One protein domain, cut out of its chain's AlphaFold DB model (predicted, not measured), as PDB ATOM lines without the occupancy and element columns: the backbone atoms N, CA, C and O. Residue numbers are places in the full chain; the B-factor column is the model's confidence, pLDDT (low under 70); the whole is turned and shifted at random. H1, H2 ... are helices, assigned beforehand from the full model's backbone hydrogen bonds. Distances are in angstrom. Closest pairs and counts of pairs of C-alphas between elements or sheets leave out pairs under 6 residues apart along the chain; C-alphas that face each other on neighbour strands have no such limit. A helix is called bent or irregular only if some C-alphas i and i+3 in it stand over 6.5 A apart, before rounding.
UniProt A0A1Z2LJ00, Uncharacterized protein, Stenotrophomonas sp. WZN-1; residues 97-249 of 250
ATOM      1  N   VAL A  97      16.231  46.612  10.191       97.31
ATOM      2  CA  VAL A  97      17.166  45.699  10.870       97.31
ATOM      3  C   VAL A  97      16.569  44.295  10.951       97.31
ATOM      4  O   VAL A  97      17.245  43.328  10.606       97.31
ATOM      5  N   LEU A  98      15.291  44.184  11.326       96.62
ATOM      6  CA  LEU A  98      14.562  42.915  11.346       96.62
ATOM      7  C   LEU A  98      14.472  42.297   9.953       96.62
ATOM      8  O   LEU A  98      14.842  41.138   9.772       96.62
ATOM      9  N   VAL A  99      14.036  43.076   8.961       96.12
ATOM     10  CA  VAL A  99      13.904  42.593   7.581       96.12
ATOM     11  C   VAL A  99      15.255  42.122   7.041       96.12
ATOM     12  O   VAL A  99      15.335  41.036   6.468       96.12
ATOM     13  N   ARG A 100      16.332  42.881   7.279       95.94
ATOM     14  CA  ARG A 100      17.695  42.508   6.876       95.94
ATOM     15  C   ARG A 100      18.178  41.244   7.584       95.94
ATOM     16  O   ARG A 100      18.788  40.401   6.934       95.94
ATOM     17  N   GLY A 101      17.904  41.102   8.880       97.00
ATOM     18  CA  GLY A 101      18.267  39.915   9.655       97.00
ATOM     19  C   GLY A 101      17.570  38.655   9.145       97.00
ATOM     20  O   GLY A 101      18.230  37.662   8.841       97.00
ATOM     21  N   ILE A 102      16.251  38.731   8.942       95.62
ATOM     22  CA  ILE A 102      15.457  37.639   8.367       95.62
ATOM     23  C   ILE A 102      15.946  37.310   6.953       95.62
ATOM     24  O   ILE A 102      16.170  36.146   6.636       95.62
ATOM     25  N   GLN A 103      16.155  38.315   6.098       95.12
ATOM     26  CA  GLN A 103      16.658  38.112   4.739       95.12
ATOM     27  C   GLN A 103      18.034  37.434   4.734       95.12
ATOM     28  O   GLN A 103      18.263  36.534   3.928       95.12
ATOM     29  N   ALA A 104      18.947  37.853   5.610       95.94
ATOM     30  CA  ALA A 104      20.275  37.265   5.723       95.94
ATOM     31  C   ALA A 104      20.206  35.797   6.172       95.94
ATOM     32  O   ALA A 104      20.908  34.957   5.614       95.94
ATOM     33  N   LEU A 105      19.288  35.467   7.084       94.31
ATOM     34  CA  LEU A 105      19.048  34.092   7.519       94.31
ATOM     35  C   LEU A 105      18.470  33.218   6.392       94.31
ATOM     36  O   LEU A 105      18.948  32.111   6.163       94.31
ATOM     37  N   VAL A 106      17.503  33.742   5.628       93.25
ATOM     38  CA  VAL A 106      16.988  33.078   4.415       93.25
ATOM     39  C   VAL A 106      18.114  32.859   3.402       93.25
ATOM     40  O   VAL A 106      18.220  31.785   2.821       93.25
ATOM     41  N   LYS A 107      18.975  33.860   3.194       92.75
ATOM     42  CA  LYS A 107      20.113  33.765   2.274       92.75
ATOM     43  C   LYS A 107      21.130  32.714   2.731       92.75
ATOM     44  O   LYS A 107      21.668  32.007   1.888       92.75
ATOM     45  N   SER A 108      21.364  32.592   4.037       92.56
ATOM     46  CA  SER A 108      22.193  31.526   4.611       92.56
ATOM     47  C   SER A 108      21.613  30.144   4.288       92.56
ATOM     48  O   SER A 108      22.325  29.296   3.760       92.56
ATOM     49  N   ASP A 109      20.299  29.939   4.457       90.00
ATOM     50  CA  ASP A 109      19.646  28.681   4.054       90.00
ATOM     51  C   ASP A 109      19.795  28.401   2.544       90.00
ATOM     52  O   ASP A 109      20.020  27.253   2.154       90.00
ATOM     53  N   MET A 110      19.724  29.438   1.700       89.31
ATOM     54  CA  MET A 110      19.916  29.298   0.251       89.31
ATOM     55  C   MET A 110      21.342  28.857  -0.098       89.31
ATOM     56  O   MET A 110      21.541  27.921  -0.869       89.31
ATOM     57  N   LEU A 111      22.345  29.524   0.467       89.25
ATOM     58  CA  LEU A 111      23.754  29.250   0.177       89.25
ATOM     59  C   LEU A 111      24.191  27.901   0.760       89.25
ATOM     60  O   LEU A 111      24.879  27.136   0.093       89.25
ATOM     61  N   GLY A 112      23.699  27.549   1.949       85.94
ATOM     62  CA  GLY A 112      24.009  26.286   2.620       85.94
ATOM     63  C   GLY A 112      23.490  25.031   1.910       85.94
ATOM     64  O   GLY A 112      23.806  23.921   2.339       85.94
ATOM     65  N   ARG A 113      22.706  25.162   0.828       83.56
ATOM     66  CA  ARG A 113      22.229  24.013   0.042       83.56
ATOM     67  C   ARG A 113      23.347  23.320  -0.740       83.56
ATOM     68  O   ARG A 113      23.240  22.114  -0.995       83.56
ATOM     69  N   HIS A 114      24.369  24.082  -1.116       81.88
ATOM     70  CA  HIS A 114      25.505  23.666  -1.930       81.88
ATOM     71  C   HIS A 114      26.790  23.890  -1.137       81.88
ATOM     72  O   HIS A 114      26.977  24.942  -0.525       81.88
ATOM     73  N   ARG A 115      27.670  22.885  -1.104       78.88
ATOM     74  CA  ARG A 115      28.865  22.927  -0.248       78.88
ATOM     75  C   ARG A 115      29.875  23.981  -0.698       78.88
ATOM     76  O   ARG A 115      30.667  24.471   0.096       78.88
ATOM     77  N   GLU A 116      29.821  24.326  -1.970       83.31
ATOM     78  CA  GLU A 116      30.664  25.308  -2.631       83.31
ATOM     79  C   GLU A 116      30.449  26.722  -2.081       83.31
ATOM     80  O   GLU A 116      31.355  27.536  -2.178       83.31
ATOM     81  N   PHE A 117      29.284  26.992  -1.478       86.19
ATOM     82  CA  PHE A 117      28.927  28.301  -0.921       86.19
ATOM     83  C   PHE A 117      28.840  28.298   0.612       86.19
ATOM     84  O   PHE A 117      28.084  29.068   1.216       86.19
ATOM     85  N   GLY A 118      29.559  27.375   1.261       83.75
ATOM     86  CA  GLY A 118      29.554  27.231   2.717       83.75
ATOM     87  C   GLY A 118      30.020  28.491   3.442       83.75
ATOM     88  O   GLY A 118      29.375  28.932   4.391       83.75
ATOM     89  N   GLU A 119      31.092  29.116   2.958       83.06
ATOM     90  CA  GLU A 119      31.633  30.335   3.560       83.06
ATOM     91  C   GLU A 119      30.656  31.502   3.426       83.06
ATOM     92  O   GLU A 119      30.357  32.189   4.404       83.06
ATOM     93  N   GLU A 120      30.065  31.691   2.247       88.62
ATOM     94  CA  GLU A 120      29.064  32.728   2.024       88.62
ATOM     95  C   GLU A 120      27.803  32.484   2.859       88.62
ATOM     96  O   GLU A 120      27.175  33.445   3.319       88.62
ATOM     97  N   SER A 121      27.434  31.218   3.077       90.56
ATOM     98  CA  SER A 121      26.326  30.836   3.954       90.56
ATOM     99  C   SER A 121      26.568  31.275   5.397       90.56
ATOM    100  O   SER A 121      25.689  31.887   6.014       90.56
ATOM    101  N   VAL A 122      27.769  31.028   5.917       90.12
ATOM    102  CA  VAL A 122      28.181  31.436   7.269       90.12
ATOM    103  C   VAL A 122      28.278  32.950   7.386       90.12
ATOM    104  O   VAL A 122      27.774  33.531   8.345       90.12
ATOM    105  N   ILE A 123      28.851  33.620   6.386       91.06
ATOM    106  CA  ILE A 123      28.911  35.085   6.341       91.06
ATOM    107  C   ILE A 123      27.496  35.676   6.382       91.06
ATOM    108  O   ILE A 123      27.243  36.637   7.114       91.06
ATOM    109  N   ALA A 124      26.544  35.089   5.650       94.44
ATOM    110  CA  ALA A 124      25.143  35.494   5.715       94.44
ATOM    111  C   ALA A 124      24.533  35.257   7.112       94.44
ATOM    112  O   ALA A 124      23.814  36.128   7.610       94.44
ATOM    113  N   ALA A 125      24.864  34.149   7.784       94.50
ATOM    114  CA  ALA A 125      24.450  33.901   9.166       94.50
ATOM    115  C   ALA A 125      25.043  34.927  10.153       94.50
ATOM    116  O   ALA A 125      24.322  35.408  11.026       94.50
ATOM    117  N   PHE A 126      26.298  35.357   9.985       94.81
ATOM    118  CA  PHE A 126      26.890  36.418  10.813       94.81
ATOM    119  C   PHE A 126      26.213  37.780  10.616       94.81
ATOM    120  O   PHE A 126      26.057  38.537  11.572       94.81
ATOM    121  N   ILE A 127      25.737  38.093   9.406       95.94
ATOM    122  CA  ILE A 127      24.930  39.304   9.180       95.94
ATOM    123  C   ILE A 127      23.597  39.208   9.939       95.94
ATOM    124  O   ILE A 127      23.136  40.195  10.517       95.94
ATOM    125  N   ALA A 128      22.976  38.026   9.954       97.25
ATOM    126  CA  ALA A 128      21.772  37.781  10.742       97.25
ATOM    127  C   ALA A 128      22.052  37.874  12.257       97.25
ATOM    128  O   ALA A 128      21.238  38.438  12.990       97.25
ATOM    129  N   LEU A 129      23.221  37.414  12.714       97.31
ATOM    130  CA  LEU A 129      23.678  37.558  14.097       97.31
ATOM    131  C   LEU A 129      23.782  39.037  14.503       97.31
ATOM    132  O   LEU A 129      23.156  39.428  15.491       97.31
ATOM    133  N   ASP A 130      24.467  39.872  13.714       97.38
ATOM    134  CA  ASP A 130      24.625  41.315  13.977       97.38
ATOM    135  C   ASP A 130      23.261  42.038  14.031       97.38
ATOM    136  O   ASP A 130      23.022  42.923  14.866       97.38
ATOM    137  N   ALA A 131      22.330  41.637  13.157       98.06
ATOM    138  CA  ALA A 131      20.965  42.153  13.160       98.06
ATOM    139  C   ALA A 131      20.196  41.736  14.423       98.06
ATOM    140  O   ALA A 131      19.554  42.581  15.050       98.06
ATOM    141  N   SER A 132      20.284  40.464  14.829       98.19
ATOM    142  CA  SER A 132      19.638  39.969  16.051       98.19
ATOM    143  C   SER A 132      20.157  40.701  17.287       98.19
ATOM    144  O   SER A 132      19.362  41.175  18.094       98.19
ATOM    145  N   PHE A 133      21.475  40.905  17.380       98.25
ATOM    146  CA  PHE A 133      22.099  41.616  18.488       98.25
ATOM    147  C   PHE A 133      21.571  43.048  18.585       98.25
ATOM    148  O   PHE A 133      21.133  43.490  19.644       98.25
ATOM    149  N   SER A 134      21.514  43.747  17.450       97.94
ATOM    150  CA  SER A 134      20.994  45.116  17.380       97.94
ATOM    151  C   SER A 134      19.531  45.223  17.826       97.94
ATOM    152  O   SER A 134      19.161  46.195  18.489       97.94
ATOM    153  N   LEU A 135      18.698  44.234  17.482       98.06
ATOM    154  CA  LEU A 135      17.301  44.170  17.916       98.06
ATOM    155  C   LEU A 135      17.184  43.861  19.409       98.06
ATOM    156  O   LEU A 135      16.429  44.540  20.091       98.06
ATOM    157  N   VAL A 136      17.970  42.923  19.938       98.06
ATOM    158  CA  VAL A 136      17.986  42.614  21.377       98.06
ATOM    159  C   VAL A 136      18.397  43.840  22.194       98.06
ATOM    160  O   VAL A 136      17.740  44.176  23.174       98.06
ATOM    161  N   LEU A 137      19.422  44.584  21.763       98.06
ATOM    162  CA  LEU A 137      19.787  45.845  22.417       98.06
ATOM    163  C   LEU A 137      18.660  46.885  22.345       98.06
ATOM    164  O   LEU A 137      18.514  47.700  23.251       98.06
ATOM    165  N   ARG A 138      17.875  46.903  21.264       96.44
ATOM    166  CA  ARG A 138      16.698  47.773  21.164       96.44
ATOM    167  C   ARG A 138      15.617  47.348  22.157       96.44
ATOM    168  O   ARG A 138      15.118  48.224  22.854       96.44
ATOM    169  N   GLU A 139      15.315  46.058  22.267       96.44
ATOM    170  CA  GLU A 139      14.364  45.531  23.256       96.44
ATOM    171  C   GLU A 139      14.802  45.853  24.688       96.44
ATOM    172  O   GLU A 139      14.024  46.401  25.459       96.44
ATOM    173  N   LEU A 140      16.077  45.651  25.026       97.50
ATOM    174  CA  LEU A 140      16.608  45.991  26.352       97.50
ATOM    175  C   LEU A 140      16.483  47.485  26.685       97.50
ATOM    176  O   LEU A 140      16.208  47.845  27.830       97.50
ATOM    177  N   ARG A 141      16.636  48.373  25.693       97.50
ATOM    178  CA  ARG A 141      16.370  49.811  25.879       97.50
ATOM    179  C   ARG A 141      14.888  50.088  26.116       97.50
ATOM    180  O   ARG A 141      14.568  50.956  26.923       97.50
ATOM    181  N   LEU A 142      13.996  49.368  25.432       95.06
ATOM    182  CA  LEU A 142      12.548  49.473  25.643       95.06
ATOM    183  C   LEU A 142      12.130  48.941  27.026       95.06
ATOM    184  O   LEU A 142      11.222  49.502  27.630       95.06
ATOM    185  N   GLU A 143      12.841  47.944  27.563       94.31
ATOM    186  CA  GLU A 143      12.704  47.460  28.951       94.31
ATOM    187  C   GLU A 143      13.246  48.461  30.001       94.31
ATOM    188  O   GLU A 143      13.094  48.244  31.201       94.31
ATOM    189  N   GLY A 144      13.849  49.580  29.574       95.38
ATOM    190  CA  GLY A 144      14.328  50.657  30.447       95.38
ATOM    191  C   GLY A 144      15.821  50.607  30.779       95.38
ATOM    192  O   GLY A 144      16.293  51.405  31.592       95.38
ATOM    193  N   LEU A 145      16.589  49.705  30.159       95.38
ATOM    194  CA  LEU A 145      18.026  49.605  30.392       95.38
ATOM    195  C   LEU A 145      18.787  50.648  29.558       95.38
ATOM    196  O   LEU A 145      18.827  50.606  28.326       95.38
ATOM    197  N   ASN A 146      19.414  51.603  30.243       91.75
ATOM    198  CA  ASN A 146      20.211  52.642  29.600       91.75
ATOM    199  C   ASN A 146      21.555  52.066  29.133       91.75
ATOM    200  O   ASN A 146      22.334  51.586  29.947       91.75
ATOM    201  N   ASN A 147      21.835  52.173  27.831       92.69
ATOM    202  CA  ASN A 147      23.069  51.693  27.195       92.69
ATOM    203  C   ASN A 147      23.381  50.196  27.454       92.69
ATOM    204  O   ASN A 147      24.369  49.886  28.121       92.69
ATOM    205  N   PRO A 148      22.561  49.263  26.928       96.75
ATOM    206  CA  PRO A 148      22.759  47.831  27.133       96.75
ATOM    207  C   PRO A 148      24.085  47.335  26.562       96.75
ATOM    208  O   PRO A 148      24.490  47.717  25.460       96.75
ATOM    209  N   SER A 149      24.737  46.452  27.315       96.44
ATOM    210  CA  SER A 149      25.993  45.810  26.944       96.44
ATOM    211  C   SER A 149      25.775  44.475  26.222       96.44
ATOM    212  O   SER A 149      24.680  43.913  26.197       96.44
ATOM    213  N   ALA A 150      26.853  43.919  25.663       96.44
ATOM    214  CA  ALA A 150      26.819  42.583  25.069       96.44
ATOM    215  C   ALA A 150      26.555  41.466  26.097       96.44
ATOM    216  O   ALA A 150      26.012  40.424  25.735       96.44
ATOM    217  N   ASN A 151      26.908  41.687  27.367       97.44
ATOM    218  CA  ASN A 151      26.594  40.770  28.461       97.44
ATOM    219  C   ASN A 151      25.103  40.832  28.831       97.44
ATOM    220  O   ASN A 151      24.485  39.795  29.057       97.44
ATOM    221  N   ASP A 152      24.488  42.017  28.801       97.56
ATOM    222  CA  ASP A 152      23.043  42.152  29.040       97.56
ATOM    223  C   ASP A 152      22.230  41.426  27.962       97.56
ATOM    224  O   ASP A 152      21.253  40.745  28.270       97.56
ATOM    225  N   ALA A 153      22.678  41.485  26.705       97.69
ATOM    226  CA  ALA A 153      22.092  40.693  25.626       97.69
ATOM    227  C   ALA A 153      22.293  39.177  25.822       97.69
ATOM    228  O   ALA A 153      21.388  38.408  25.509       97.69
ATOM    229  N   ALA A 154      23.432  38.734  26.370       97.50
ATOM    230  CA  ALA A 154      23.652  37.327  26.723       97.50
ATOM    231  C   ALA A 154      22.663  36.860  27.803       97.50
ATOM    232  O   ALA A 154      22.044  35.806  27.672       97.50
ATOM    233  N   ARG A 155      22.452  37.680  28.841       97.25
ATOM    234  CA  ARG A 155      21.460  37.409  29.893       97.25
ATOM    235  C   ARG A 155      20.039  37.393  29.351       97.25
ATOM    236  O   ARG A 155      19.251  36.541  29.743       97.25
ATOM    237  N   TRP A 156      19.713  38.309  28.439       97.56
ATOM    238  CA  TRP A 156      18.425  38.307  27.750       97.56
ATOM    239  C   TRP A 156      18.216  37.003  26.976       97.56
ATOM    240  O   TRP A 156      17.163  36.384  27.099       97.56
ATOM    241  N   LEU A 157      19.231  36.559  26.229       96.94
ATOM    242  CA  LEU A 157      19.185  35.315  25.463       96.94
ATOM    243  C   LEU A 157      18.986  34.104  26.379       96.94
ATOM    244  O   LEU A 157      18.140  33.261  26.095       96.94
ATOM    245  N   HIS A 158      19.717  34.052  27.495       97.06
ATOM    246  CA  HIS A 158      19.567  33.008  28.507       97.06
ATOM    247  C   HIS A 158      18.153  32.981  29.086       97.06
ATOM    248  O   HIS A 158      17.495  31.948  28.986       97.06
ATOM    249  N   ARG A 159      17.648  34.122  29.564       96.31
ATOM    250  CA  ARG A 159      16.281  34.270  30.090       96.31
ATOM    251  C   ARG A 159      15.222  33.800  29.093       96.31
ATOM    252  O   ARG A 159      14.230  33.183  29.466       96.31
ATOM    253  N   VAL A 160      15.403  34.124  27.812       95.19
ATOM    254  CA  VAL A 160      14.418  33.812  26.772       95.19
ATOM    255  C   VAL A 160      14.504  32.353  26.327       95.19
ATOM    256  O   VAL A 160      13.460  31.726  26.194       95.19
ATOM    257  N   LEU A 161      15.696  31.805  26.080       93.12
ATOM    258  CA  LEU A 161      15.850  30.500  25.422       93.12
ATOM    259  C   LEU A 161      16.417  29.393  26.306       93.12
ATOM    260  O   LEU A 161      16.007  28.253  26.133       93.12
ATOM    261  N   TYR A 162      17.340  29.682  27.223       93.88
ATOM    262  CA  TYR A 162      18.143  28.641  27.885       93.88
ATOM    263  C   TYR A 162      17.743  28.369  29.338       93.88
ATOM    264  O   TYR A 162      17.877  27.239  29.809       93.88
ATOM    265  N   GLU A 163      17.198  29.361  30.043       94.88
ATOM    266  CA  GLU A 163      16.763  29.235  31.438       94.88
ATOM    267  C   GLU A 163      15.708  28.129  31.598       94.88
ATOM    268  O   GLU A 163      15.762  27.331  32.535       94.88
ATOM    269  N   ALA A 164      14.785  28.013  30.638       92.69
ATOM    270  CA  ALA A 164      13.729  27.004  30.660       92.69
ATOM    271  C   ALA A 164      14.269  25.558  30.627       92.69
ATOM    272  O   ALA A 164      13.679  24.675  31.258       92.69
ATOM    273  N   PHE A 165      15.417  25.353  29.971       91.69
ATOM    274  CA  PHE A 165      16.157  24.087  29.896       91.69
ATOM    275  C   PHE A 165      17.180  23.928  31.036       91.69
ATOM    276  O   PHE A 165      17.993  23.007  31.036       91.69
ATOM    277  N   GLY A 166      17.158  24.803  32.045       90.62
ATOM    278  CA  GLY A 166      18.004  24.677  33.232       90.62
ATOM    279  C   GLY A 166      19.501  24.824  32.952       90.62
ATOM    280  O   GLY A 166      20.301  24.224  33.671       90.62
ATOM    281  N   HIS A 167      19.870  25.580  31.913       91.56
ATOM    282  CA  HIS A 167      21.248  26.019  31.713       91.56
ATOM    283  C   HIS A 167      21.625  27.079  32.749       91.56
ATOM    284  O   HIS A 167      20.796  27.903  33.143       91.56
ATOM    285  N   GLU A 168      22.894  27.090  33.147       93.69
ATOM    286  CA  GLU A 168      23.431  28.125  34.027       93.69
ATOM    287  C   GLU A 168      23.402  29.503  33.344       93.69
ATOM    288  O   GLU A 168      23.559  29.589  32.120       93.69
ATOM    289  N   PRO A 169      23.173  30.586  34.106       93.69
ATOM    290  CA  PRO A 169      23.216  31.934  33.565       93.69
ATOM    291  C   PRO A 169      24.629  32.283  33.082       93.69
ATOM    292  O   PRO A 169      25.615  31.808  33.654       93.69
ATOM    293  N   PRO A 170      24.746  33.162  32.074       94.62
ATOM    294  CA  PRO A 170      26.040  33.537  31.532       94.62
ATOM    295  C   PRO A 170      26.896  34.254  32.578       94.62
ATOM    296  O   PRO A 170      26.397  35.034  33.405       94.62
ATOM    297  N   GLY A 171      28.207  34.026  32.510       92.75
ATOM    298  CA  GLY A 171      29.177  34.670  33.394       92.75
ATOM    299  C   GLY A 171      29.204  36.198  33.238       92.75
ATOM    300  O   GLY A 171      28.701  36.765  32.273       92.75
ATOM    301  N   ALA A 172      29.853  36.906  34.170       90.50
ATOM    302  CA  ALA A 172      29.935  38.375  34.126       90.50
ATOM    303  C   ALA A 172      30.671  38.931  32.888       90.50
ATOM    304  O   ALA A 172      30.479  40.091  32.529       90.50
ATOM    305  N   LEU A 173      31.527  38.119  32.262       91.69
ATOM    306  CA  LEU A 173      32.316  38.492  31.086       91.69
ATOM    307  C   LEU A 173      31.777  37.901  29.780       91.69
ATOM    308  O   LEU A 173      32.220  38.320  28.713       91.69
ATOM    309  N   GLU A 174      30.842  36.957  29.872       93.31
ATOM    310  CA  GLU A 174      30.324  36.215  28.727       93.31
ATOM    311  C   GLU A 174      29.398  37.099  27.892       93.31
ATOM    312  O   GLU A 174      28.546  37.821  28.422       93.31
ATOM    313  N   LYS A 175      29.592  37.092  26.574       95.94
ATOM    314  CA  LYS A 175      28.864  37.978  25.652       95.94
ATOM    315  C   LYS A 175      27.885  37.205  24.780       95.94
ATOM    316  O   LYS A 175      28.021  36.009  24.550       95.94
ATOM    317  N   TYR A 176      26.909  37.933  24.246       96.62
ATOM    318  CA  TYR A 176      25.926  37.414  23.300       96.62
ATOM    319  C   TYR A 176      26.606  36.694  22.127       96.62
ATOM    320  O   TYR A 176      27.293  37.344  21.339       96.62
ATOM    321  N   PHE A 177      26.420  35.371  22.027       94.88
ATOM    322  CA  PHE A 177      27.020  34.512  20.993       94.88
ATOM    323  C   PHE A 177      28.541  34.724  20.814       94.88
ATOM    324  O   PHE A 177      29.045  34.756  19.691       94.88
ATOM    325  N   GLU A 178      29.281  34.894  21.918       92.25
ATOM    326  CA  GLU A 178      30.717  35.228  21.916       92.25
ATOM    327  C   GLU A 178      31.567  34.279  21.059       92.25
ATOM    328  O   GLU A 178      32.398  34.736  20.272       92.25
ATOM    329  N   GLU A 179      31.312  32.975  21.158       88.81
ATOM    330  CA  GLU A 179      32.029  31.936  20.410       88.81
ATOM    331  C   GLU A 179      31.904  32.130  18.892       88.81
ATOM    332  O   GLU A 179      32.891  32.023  18.161       88.81
ATOM    333  N   PHE A 180      30.725  32.530  18.413       90.00
ATOM    334  CA  PHE A 180      30.487  32.790  16.993       90.00
ATOM    335  C   PHE A 180      31.163  34.075  16.512       90.00
ATOM    336  O   PHE A 180      31.639  34.135  15.378       90.00
ATOM    337  N   TYR A 181      31.270  35.100  17.363       88.94
ATOM    338  CA  TYR A 181      32.066  36.287  17.038       88.94
ATOM    339  C   TYR A 181      33.563  35.969  16.962       88.94
ATOM    340  O   TYR A 181      34.250  36.496  16.085       88.94
ATOM    341  N   ALA A 182      34.068  35.088  17.827       84.25
ATOM    342  CA  ALA A 182      35.442  34.603  17.738       84.25
ATOM    343  C   ALA A 182      35.662  33.782  16.454       84.25
ATOM    344  O   ALA A 182      36.611  34.052  15.712       84.25
ATOM    345  N   SER A 183      34.741  32.863  16.140       83.06
ATOM    346  CA  SER A 183      34.795  32.045  14.921       83.06
ATOM    347  C   SER A 183      34.705  32.875  13.635       83.06
ATOM    348  O   SER A 183      35.380  32.607  12.637       83.06
ATOM    349  N   ARG A 184      33.937  33.971  13.649       85.94
ATOM    350  CA  ARG A 184      33.902  34.934  12.539       85.94
ATOM    351  C   ARG A 184      35.281  35.511  12.239       85.94
ATOM    352  O   ARG A 184      35.637  35.646  11.069       85.94
ATOM    353  N   ILE A 185      36.049  35.866  13.271       80.38
ATOM    354  CA  ILE A 185      37.392  36.433  13.098       80.38
ATOM    355  C   ILE A 185      38.326  35.388  12.483       80.38
ATOM    356  O   ILE A 185      39.056  35.718  11.553       80.38
ATOM    357  N   SER A 186      38.297  34.134  12.944       74.75
ATOM    358  CA  SER A 186      39.096  33.062  12.327       74.75
ATOM    359  C   SER A 186      38.671  32.735  10.902       74.75
ATOM    360  O   SER A 186      39.536  32.464  10.080       74.75
ATOM    361  N   THR A 187      37.378  32.820  10.593       74.31
ATOM    362  CA  THR A 187      36.851  32.532   9.252       74.31
ATOM    363  C   THR A 187      37.179  33.642   8.249       74.31
ATOM    364  O   THR A 187      37.440  33.360   7.089       74.31
ATOM    365  N   MET A 188      37.181  34.913   8.670       77.44
ATOM    366  CA  MET A 188      37.328  36.053   7.750       77.44
ATOM    367  C   MET A 188      38.736  36.657   7.701       77.44
ATOM    368  O   MET A 188      39.029  37.419   6.781       77.44
ATOM    369  N   HIS A 189      39.591  36.403   8.697       75.12
ATOM    370  CA  HIS A 189      40.896  37.054   8.800       75.12
ATOM    371  C   HIS A 189      42.024  36.130   8.306       75.12
ATOM    372  O   HIS A 189      42.485  35.277   9.069       75.12
ATOM    373  N   PRO A 190      42.543  36.333   7.077       65.06
ATOM    374  CA  PRO A 190      43.439  35.381   6.409       65.06
ATOM    375  C   PRO A 190      44.815  35.244   7.070       65.06
ATOM    376  O   PRO A 190      45.542  34.306   6.783       65.06
ATOM    377  N   SER A 191      45.201  36.181   7.941       67.44
ATOM    378  CA  SER A 191      46.463  36.117   8.690       67.44
ATOM    379  C   SER A 191      46.269  35.798  10.177       67.44
ATOM    380  O   SER A 191      47.149  36.083  10.990       67.44
ATOM    381  N   ASN A 192      45.090  35.306  10.575       67.19
ATOM    382  CA  ASN A 192      44.890  34.816  11.935       67.19
ATOM    383  C   ASN A 192      45.600  33.464  12.092       67.19
ATOM    384  O   ASN A 192      45.507  32.614  11.219       67.19
ATOM    385  N   ARG A 193      46.259  33.227  13.231       59.62
ATOM    386  CA  ARG A 193      46.979  31.972  13.520       59.62
ATOM    387  C   ARG A 193      46.071  30.733  13.491       59.62
ATOM    388  O   ARG A 193      46.539  29.634  13.236       59.62
ATOM    389  N   PHE A 194      44.779  30.916  13.765       52.41
ATOM    390  CA  PHE A 194      43.748  29.875  13.647       52.41
ATOM    391  C   PHE A 194      43.080  29.830  12.257       52.41
ATOM    392  O   PHE A 194      42.280  28.940  11.998       52.41
ATOM    393  N   GLY A 195      43.412  30.781  11.379       50.72
ATOM    394  CA  GLY A 195      42.994  30.887   9.979       50.72
ATOM    395  C   GLY A 195      44.082  30.457   8.985       50.72
ATOM    396  O   GLY A 195      43.978  30.772   7.810       50.72
ATOM    397  N   ASP A 196      45.106  29.717   9.432       50.56
ATOM    398  CA  ASP A 196      46.139  29.101   8.568       50.56
ATOM    399  C   ASP A 196      45.577  27.968   7.675       50.56
ATOM    400  O   ASP A 196      46.309  27.295   6.946       50.56
ATOM    401  N   PHE A 197      44.263  27.742   7.732       57.09
ATOM    402  CA  PHE A 197      43.537  26.863   6.832       57.09
ATOM    403  C   PHE A 197      42.918  27.691   5.701       57.09
ATOM    404  O   PHE A 197      42.317  28.727   5.974       57.09
ATOM    405  N   PRO A 198      42.976  27.220   4.443       58.81
ATOM    406  CA  PRO A 198      42.335  27.909   3.324       58.81
ATOM    407  C   PRO A 198      40.810  28.027   3.478       58.81
ATOM    408  O   PRO A 198      40.224  28.873   2.818       58.81
ATOM    409  N   TYR A 199      40.198  27.204   4.343       60.59
ATOM    410  CA  TYR A 199      38.788  27.256   4.728       60.59
ATOM    411  C   TYR A 199      38.649  26.883   6.218       60.59
ATOM    412  O   TYR A 199      39.296  25.930   6.665       60.59
ATOM    413  N   SER A 200      37.804  27.579   6.992       65.12
ATOM    414  CA  SER A 200      37.615  27.271   8.425       65.12
ATOM    415  C   SER A 200      36.834  25.960   8.624       65.12
ATOM    416  O   SER A 200      35.678  25.875   8.202       65.12
ATOM    417  N   PRO A 201      37.383  24.930   9.296       62.62
ATOM    418  CA  PRO A 201      36.695  23.646   9.455       62.62
ATOM    419  C   PRO A 201      35.396  23.735  10.276       62.62
ATOM    420  O   PRO A 201      34.535  22.876  10.118       62.62
ATOM    421  N   THR A 202      35.214  24.777  11.096       68.25
ATOM    422  CA  THR A 202      34.005  24.989  11.915       68.25
ATOM    423  C   THR A 202      32.870  25.690  11.169       68.25
ATOM    424  O   THR A 202      31.771  25.811  11.705       68.25
ATOM    425  N   MET A 203      33.097  26.128   9.922       72.12
ATOM    426  CA  MET A 203      32.138  26.938   9.162       72.12
ATOM    427  C   MET A 203      30.753  26.265   9.070       72.12
ATOM    428  O   MET A 203      29.723  26.892   9.298       72.12
ATOM    429  N   TRP A 204      30.708  24.964   8.780       75.50
ATOM    430  CA  TRP A 204      29.443  24.264   8.549       75.50
ATOM    431  C   TRP A 204      28.644  24.085   9.828       75.50
ATOM    432  O   TRP A 204      27.427  24.278   9.815       75.50
ATOM    433  N   ASP A 205      29.338  23.773  10.917       83.06
ATOM    434  CA  ASP A 205      28.725  23.656  12.229       83.06
ATOM    435  C   ASP A 205      28.142  25.014  12.627       83.06
ATOM    436  O   ASP A 205      26.948  25.106  12.919       83.06
ATOM    437  N   ASP A 206      28.913  26.096  12.492       85.56
ATOM    438  CA  ASP A 206      28.448  27.443  12.822       85.56
ATOM    439  C   ASP A 206      27.218  27.856  12.013       85.56
ATOM    440  O   ASP A 206      26.252  28.363  12.588       85.56
ATOM    441  N   ALA A 207      27.192  27.598  10.699       83.69
ATOM    442  CA  ALA A 207      26.012  27.862   9.871       83.69
ATOM    443  C   ALA A 207      24.775  27.095  10.359       83.69
ATOM    444  O   ALA A 207      23.665  27.630  10.330       83.69
ATOM    445  N   ILE A 208      24.927  25.840  10.783       84.94
ATOM    446  CA  ILE A 208      23.812  25.013  11.255       84.94
ATOM    447  C   ILE A 208      23.317  25.508  12.618       84.94
ATOM    448  O   ILE A 208      22.115  25.765  12.775       84.94
ATOM    449  N   TYR A 209      24.229  25.681  13.575       88.81
ATOM    450  CA  TYR A 209      23.906  26.082  14.942       88.81
ATOM    451  C   TYR A 209      23.357  27.510  15.001       88.81
ATOM    452  O   TYR A 209      22.254  27.706  15.523       88.81
ATOM    453  N   LEU A 210      24.045  28.493  14.403       91.38
ATOM    454  CA  LEU A 210      23.562  29.879  14.372       91.38
ATOM    455  C   LEU A 210      22.204  29.969  13.718       91.38
ATOM    456  O   LEU A 210      21.335  30.678  14.214       91.38
ATOM    457  N   ARG A 211      21.987  29.246  12.619       90.94
ATOM    458  CA  ARG A 211      20.705  29.326  11.939       90.94
ATOM    459  C   ARG A 211      19.568  28.885  12.851       90.94
ATOM    460  O   ARG A 211      18.550  29.578  12.924       90.94
ATOM    461  N   SER A 212      19.726  27.745  13.525       89.38
ATOM    462  CA  SER A 212      18.711  27.224  14.446       89.38
ATOM    463  C   SER A 212      18.413  28.219  15.572       89.38
ATOM    464  O   SER A 212      17.254  28.571  15.800       89.38
ATOM    465  N   GLN A 213      19.461  28.748  16.207       92.88
ATOM    466  CA  GLN A 213      19.337  29.684  17.324       92.88
ATOM    467  C   GLN A 213      18.738  31.030  16.886       92.88
ATOM    468  O   GLN A 213      17.764  31.508  17.469       92.88
ATOM    469  N   LEU A 214      19.244  31.626  15.802       95.56
ATOM    470  CA  LEU A 214      18.773  32.916  15.294       95.56
ATOM    471  C   LEU A 214      17.322  32.858  14.817       95.56
ATOM    472  O   LEU A 214      16.588  33.824  15.016       95.56
ATOM    473  N   ARG A 215      16.868  31.731  14.246       94.38
ATOM    474  CA  ARG A 215      15.444  31.518  13.932       94.38
ATOM    475  C   ARG A 215      14.583  31.713  15.180       94.38
ATOM    476  O   ARG A 215      13.576  32.415  15.113       94.38
ATOM    477  N   GLN A 216      14.975  31.108  16.302       93.94
ATOM    478  CA  GLN A 216      14.235  31.209  17.562       93.94
ATOM    479  C   GLN A 216      14.276  32.630  18.129       93.94
ATOM    480  O   GLN A 216      13.234  33.156  18.515       93.94
ATOM    481  N   VAL A 217      15.440  33.289  18.090       96.75
ATOM    482  CA  VAL A 217      15.581  34.691  18.514       96.75
ATOM    483  C   VAL A 217      14.673  35.610  17.693       96.75
ATOM    484  O   VAL A 217      13.894  36.367  18.266       96.75
ATOM    485  N   PHE A 218      14.715  35.532  16.359       96.88
ATOM    486  CA  PHE A 218      13.848  36.354  15.509       96.88
ATOM    487  C   PHE A 218      12.369  36.030  15.704       96.88
ATOM    488  O   PHE A 218      11.557  36.952  15.737       96.88
ATOM    489  N   SER A 219      12.016  34.752  15.871       95.19
ATOM    490  CA  SER A 219      10.644  34.349  16.184       95.19
ATOM    491  C   SER A 219      10.164  35.021  17.474       95.19
ATOM    492  O   SER A 219       9.127  35.685  17.481       95.19
ATOM    493  N   PHE A 220      10.964  34.961  18.543       96.25
ATOM    494  CA  PHE A 220      10.623  35.604  19.806       96.25
ATOM    495  C   PHE A 220      10.515  37.128  19.673       96.25
ATOM    496  O   PHE A 220       9.552  37.704  20.163       96.25
ATOM    497  N   LEU A 221      11.436  37.781  18.959       96.56
ATOM    498  CA  LEU A 221      11.390  39.231  18.720       96.56
ATOM    499  C   LEU A 221      10.142  39.664  17.928       96.56
ATOM    500  O   LEU A 221       9.598  40.736  18.173       96.56
ATOM    501  N   VAL A 222       9.665  38.843  16.988       96.12
ATOM    502  CA  VAL A 222       8.461  39.131  16.180       96.12
ATOM    503  C   VAL A 222       7.171  38.859  16.961       96.12
ATOM    504  O   VAL A 222       6.174  39.574  16.825       96.12
ATOM    505  N   HIS A 223       7.152  37.799  17.767       95.12
ATOM    506  CA  HIS A 223       5.936  37.326  18.424       95.12
ATOM    507  C   HIS A 223       5.789  37.797  19.879       95.12
ATOM    508  O   HIS A 223       4.662  37.846  20.380       95.12
ATOM    509  N   GLY A 224       6.892  38.168  20.535       94.50
ATOM    510  CA  GLY A 224       6.981  38.521  21.956       94.50
ATOM    511  C   GLY A 224       6.792  37.334  22.906       94.50
ATOM    512  O   GLY A 224       6.602  37.527  24.104       94.50
ATOM    513  N   ARG A 225       6.745  36.109  22.372       94.12
ATOM    514  CA  ARG A 225       6.494  34.868  23.113       94.12
ATOM    515  C   ARG A 225       6.936  33.657  22.305       94.12
ATOM    516  O   ARG A 225       6.963  33.714  21.076       94.12
ATOM    517  N   HIS A 226       7.162  32.550  23.002       94.50
ATOM    518  CA  HIS A 226       7.334  31.243  22.376       94.50
ATOM    519  C   HIS A 226       6.004  30.633  21.941       94.50
ATOM    520  O   HIS A 226       4.945  30.925  22.510       94.50
ATOM    521  N   PHE A 227       6.076  29.775  20.930       92.62
ATOM    522  CA  PHE A 227       4.973  28.919  20.512       92.62
ATOM    523  C   PHE A 227       4.833  27.698  21.448       92.62
ATOM    524  O   PHE A 227       5.599  27.545  22.400       92.62
ATOM    525  N   THR A 228       3.796  26.880  21.252       91.25
ATOM    526  CA  THR A 228       3.459  25.755  22.150       91.25
ATOM    527  C   THR A 228       4.509  24.649  22.143       91.25
ATOM    528  O   THR A 228       4.900  24.196  23.206       91.25
ATOM    529  N   ASP A 229       5.055  24.339  20.975       90.75
ATOM    530  CA  ASP A 229       6.152  23.390  20.745       90.75
ATOM    531  C   ASP A 229       7.415  23.683  21.566       90.75
ATOM    532  O   ASP A 229       8.113  22.760  21.959       90.75
ATOM    533  N   PHE A 230       7.712  24.950  21.876       92.56
ATOM    534  CA  PHE A 230       8.805  25.271  22.802       92.56
ATOM    535  C   PHE A 230       8.505  24.771  24.220       92.56
ATOM    536  O   PHE A 230       9.396  24.295  24.916       92.56
ATOM    537  N   LYS A 231       7.254  24.913  24.676       90.50
ATOM    538  CA  LYS A 231       6.849  24.445  26.007       90.50
ATOM    539  C   LYS A 231       6.874  22.926  26.062       90.50
ATOM    540  O   LYS A 231       7.412  22.392  27.021       90.50
ATOM    541  N   ASP A 232       6.371  22.282  25.013       91.69
ATOM    542  CA  ASP A 232       6.388  20.828  24.878       91.69
ATOM    543  C   ASP A 232       7.837  20.307  24.956       91.69
ATOM    544  O   ASP A 232       8.138  19.445  25.778       91.69
ATOM    545  N   ALA A 233       8.775  20.935  24.233       91.06
ATOM    546  CA  ALA A 233      10.201  20.593  24.294       91.06
ATOM    547  C   ALA A 233      10.829  20.801  25.689       91.06
ATOM    548  O   ALA A 233      11.657  20.007  26.142       91.06
ATOM    549  N   VAL A 234      10.442  21.863  26.404       92.25
ATOM    550  CA  VAL A 234      10.896  22.114  27.784       92.25
ATOM    551  C   VAL A 234      10.352  21.062  28.751       92.25
ATOM    552  O   VAL A 234      11.079  20.607  29.640       92.25
ATOM    553  N   ASP A 235       9.085  20.680  28.604       92.38
ATOM    554  CA  ASP A 235       8.443  19.673  29.447       92.38
ATOM    555  C   ASP A 235       9.058  18.285  29.203       92.38
ATOM    556  O   ASP A 235       9.400  17.595  30.170       92.38
ATOM    557  N   ASP A 236       9.326  17.934  27.944       90.88
ATOM    558  CA  ASP A 236      10.040  16.711  27.564       90.88
ATOM    559  C   ASP A 236      11.458  16.676  28.146       90.88
ATOM    560  O   ASP A 236      11.867  15.682  28.759       90.88
ATOM    561  N   PHE A 237      12.203  17.782  28.050       90.81
ATOM    562  CA  PHE A 237      13.531  17.899  28.653       90.81
ATOM    563  C   PHE A 237      13.496  17.679  30.175       90.81
ATOM    564  O   PHE A 237      14.321  16.950  30.740       90.81
ATOM    565  N   ARG A 238      12.519  18.277  30.867       90.44
ATOM    566  CA  ARG A 238      12.346  18.114  32.320       90.44
ATOM    567  C   ARG A 238      11.967  16.683  32.688       90.44
ATOM    568  O   ARG A 238      12.495  16.155  33.669       90.44
ATOM    569  N   ALA A 239      11.101  16.042  31.905       90.62
ATOM    570  CA  ALA A 239      10.733  14.645  32.098       90.62
ATOM    571  C   ALA A 239      11.958  13.721  31.976       90.62
ATOM    572  O   ALA A 239      12.194  12.892  32.859       90.62
ATOM    573  N   GLN A 240      12.791  13.920  30.950       88.38
ATOM    574  CA  GLN A 240      14.026  13.155  30.747       88.38
ATOM    575  C   GLN A 240      15.037  13.359  31.884       88.38
ATOM    576  O   GLN A 240      15.617  12.392  32.385       88.38
ATOM    577  N   ARG A 241      15.213  14.599  32.353       85.50
ATOM    578  CA  ARG A 241      16.104  14.911  33.483       85.50
ATOM    579  C   ARG A 241      15.650  14.235  34.781       85.50
ATOM    580  O   ARG A 241      16.482  13.706  35.520       85.50
ATOM    581  N   ASN A 242      14.344  14.212  35.045       79.75
ATOM    582  CA  ASN A 242      13.776  13.559  36.226       79.75
ATOM    583  C   ASN A 242      13.943  12.032  36.176       79.75
ATOM    584  O   ASN A 242      14.300  11.424  37.186       79.75
ATOM    585  N   LEU A 243      13.761  11.419  35.001       76.88
ATOM    586  CA  LEU A 243      14.028   9.992  34.783       76.88
ATOM    587  C   LEU A 243      15.511   9.655  35.005       76.88
ATOM    588  O   LEU A 243      15.822   8.706  35.723       76.88
ATOM    589  N   GLY A 244      16.429  10.463  34.466       71.38
ATOM    590  CA  GLY A 244      17.871  10.283  34.667       71.38
ATOM    591  C   GLY A 244      18.301  10.412  36.134       71.38
ATOM    592  O   GLY A 244      19.125   9.636  36.610       71.38
ATOM    593  N   SER A 245      17.695  11.338  36.886       63.12
ATOM    594  CA  SER A 245      17.962  11.492  38.321       63.12
ATOM    595  C   SER A 245      17.388  10.356  39.177       63.12
ATOM    596  O   SER A 245      17.917  10.106  40.258       63.12
ATOM    597  N   ALA A 246      16.318   9.690  38.739       60.25
ATOM    598  CA  ALA A 246      15.735   8.552  39.452       60.25
ATOM    599  C   ALA A 246      16.572   7.273  39.281       60.25
ATOM    600  O   ALA A 246      16.719   6.512  40.230       60.25
ATOM    601  N   VAL A 247      17.172   7.069  38.103       59.81
ATOM    602  CA  VAL A 247      18.045   5.915  37.811       59.81
ATOM    603  C   VAL A 247      19.387   5.993  38.551       59.81
ATOM    604  O   VAL A 247      19.964   4.965  38.873       59.81
ATOM    605  N   LEU A 248      19.888   7.195  38.852       52.94
ATOM    606  CA  LEU A 248      21.147   7.379  39.588       52.94
ATOM    607  C   LEU A 248      21.004   7.249  41.117       52.94
ATOM    608  O   LEU A 248      22.013   7.157  41.809       52.94
ATOM    609  N   ASN A 249      19.772   7.251  41.636       50.47
ATOM    610  CA  ASN A 249      19.470   7.231  43.072       50.47
ATOM    611  C   ASN A 249      18.770   5.937  43.545       50.47
ATOM    612  O   ASN A 249      18.308   5.894  44.686       50.47
TER     613      ASN A 249
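Overview. This is residues 97 to 249 of the 250 residues of an uncharacterized protein of Stenotrophomonas sp. WZN-1 (UniProt A0A1Z2LJ00). Three helices, H1, H2 and H5, pack side by side as a bundle, with the longest, H2, forming a helical hairpin with H1. Residues 152 to 156 of H3 pack on residues 133 to 140 of H2, with H3 about perpendicular to H2; at the other end of H3 its residues 164 to 165 meet residues 234 to 238 of H6, and residues 242 to 249, of which 242 to 247 belong to H6, stick out. The short H4 lies near H2 and H5, between two long links. The printed part has 153 residues with six named helices in the order H1 to H6 and no named strand, and its class is all helix. It is compact, with a radius of gyration of the C-alphas of 17.3 A and spans of 50 by 43 by 31 A.

Along the chain. H2, residues 115 to 142, is 40.5 A long and irregular, with C-alphas 116 and 119 lying 8.0 A apart; its C-alpha 115 is at (28.865, 22.927, -0.248). H1, residues 97 to 111, begins at C-alpha 97 at (17.166, 45.699, 10.870) and is 20.7 A long. H5, residues 203 to 223, is 29.7 A long. H3, residues 150 to 165, is 21.9 A long; it has a kink of 47 degrees near residue 159 and is only just irregular, with C-alphas 160 and 163 lying 6.9 A apart. H4, residues 178 to 188, is 15.7 A long. H6, residues 228 to 247, is 29.2 A long and ends at C-alpha 247 at (18.045, 5.915, 37.811).

Arrangement. H2 and H5 are the hubs, touching three helices each. H2 touches H1 at a shallow tilt of 19 degrees, opposite ways, closest at the C-alphas of Ser 108 and Ser 121, 4.2 A apart. H2 touches H5 the same way at 33 degrees, a shallow tilt only just short of steep; their closest C-alphas, Val 122 and Ala 207, are 4.9 A apart. H1 touches H5, closest at the C-alphas of Leu 105 and Arg 211, 6.7 A. With residues 133 to 140 alone, H2 touches H3, about perpendicular at 81 degrees; the closest C-alphas, Val 136 and Ala 153, are 6.2 A apart. H3 touches H6 with residues 164 to 165 alone, closest at the C-alphas of Phe 165 and Val 234, 6.0 A. H4 and H5 only just touch, with 3 pairs of C-alphas within 8 A, the closest being Phe 180 and Asp 206 at 7.1 A. H1 and H6 are apart. Every O i to N i+4 pair is within hydrogen-bond range in H1, H4, H5 and H6, against 22 of 24 in H2 and 9 of 12 in H3.

Size, cuts and confidence. The two C-alphas farthest apart, Ser 191 and Asn 249, are 52.4 A apart. The printed part has no cut. The links H3 to H4 and H4 to H5 are long, with 12 and 14 residues. The mean pLDDT of the printed part is 87.8; residues 190 to 202 and 245 to 249 are under 70.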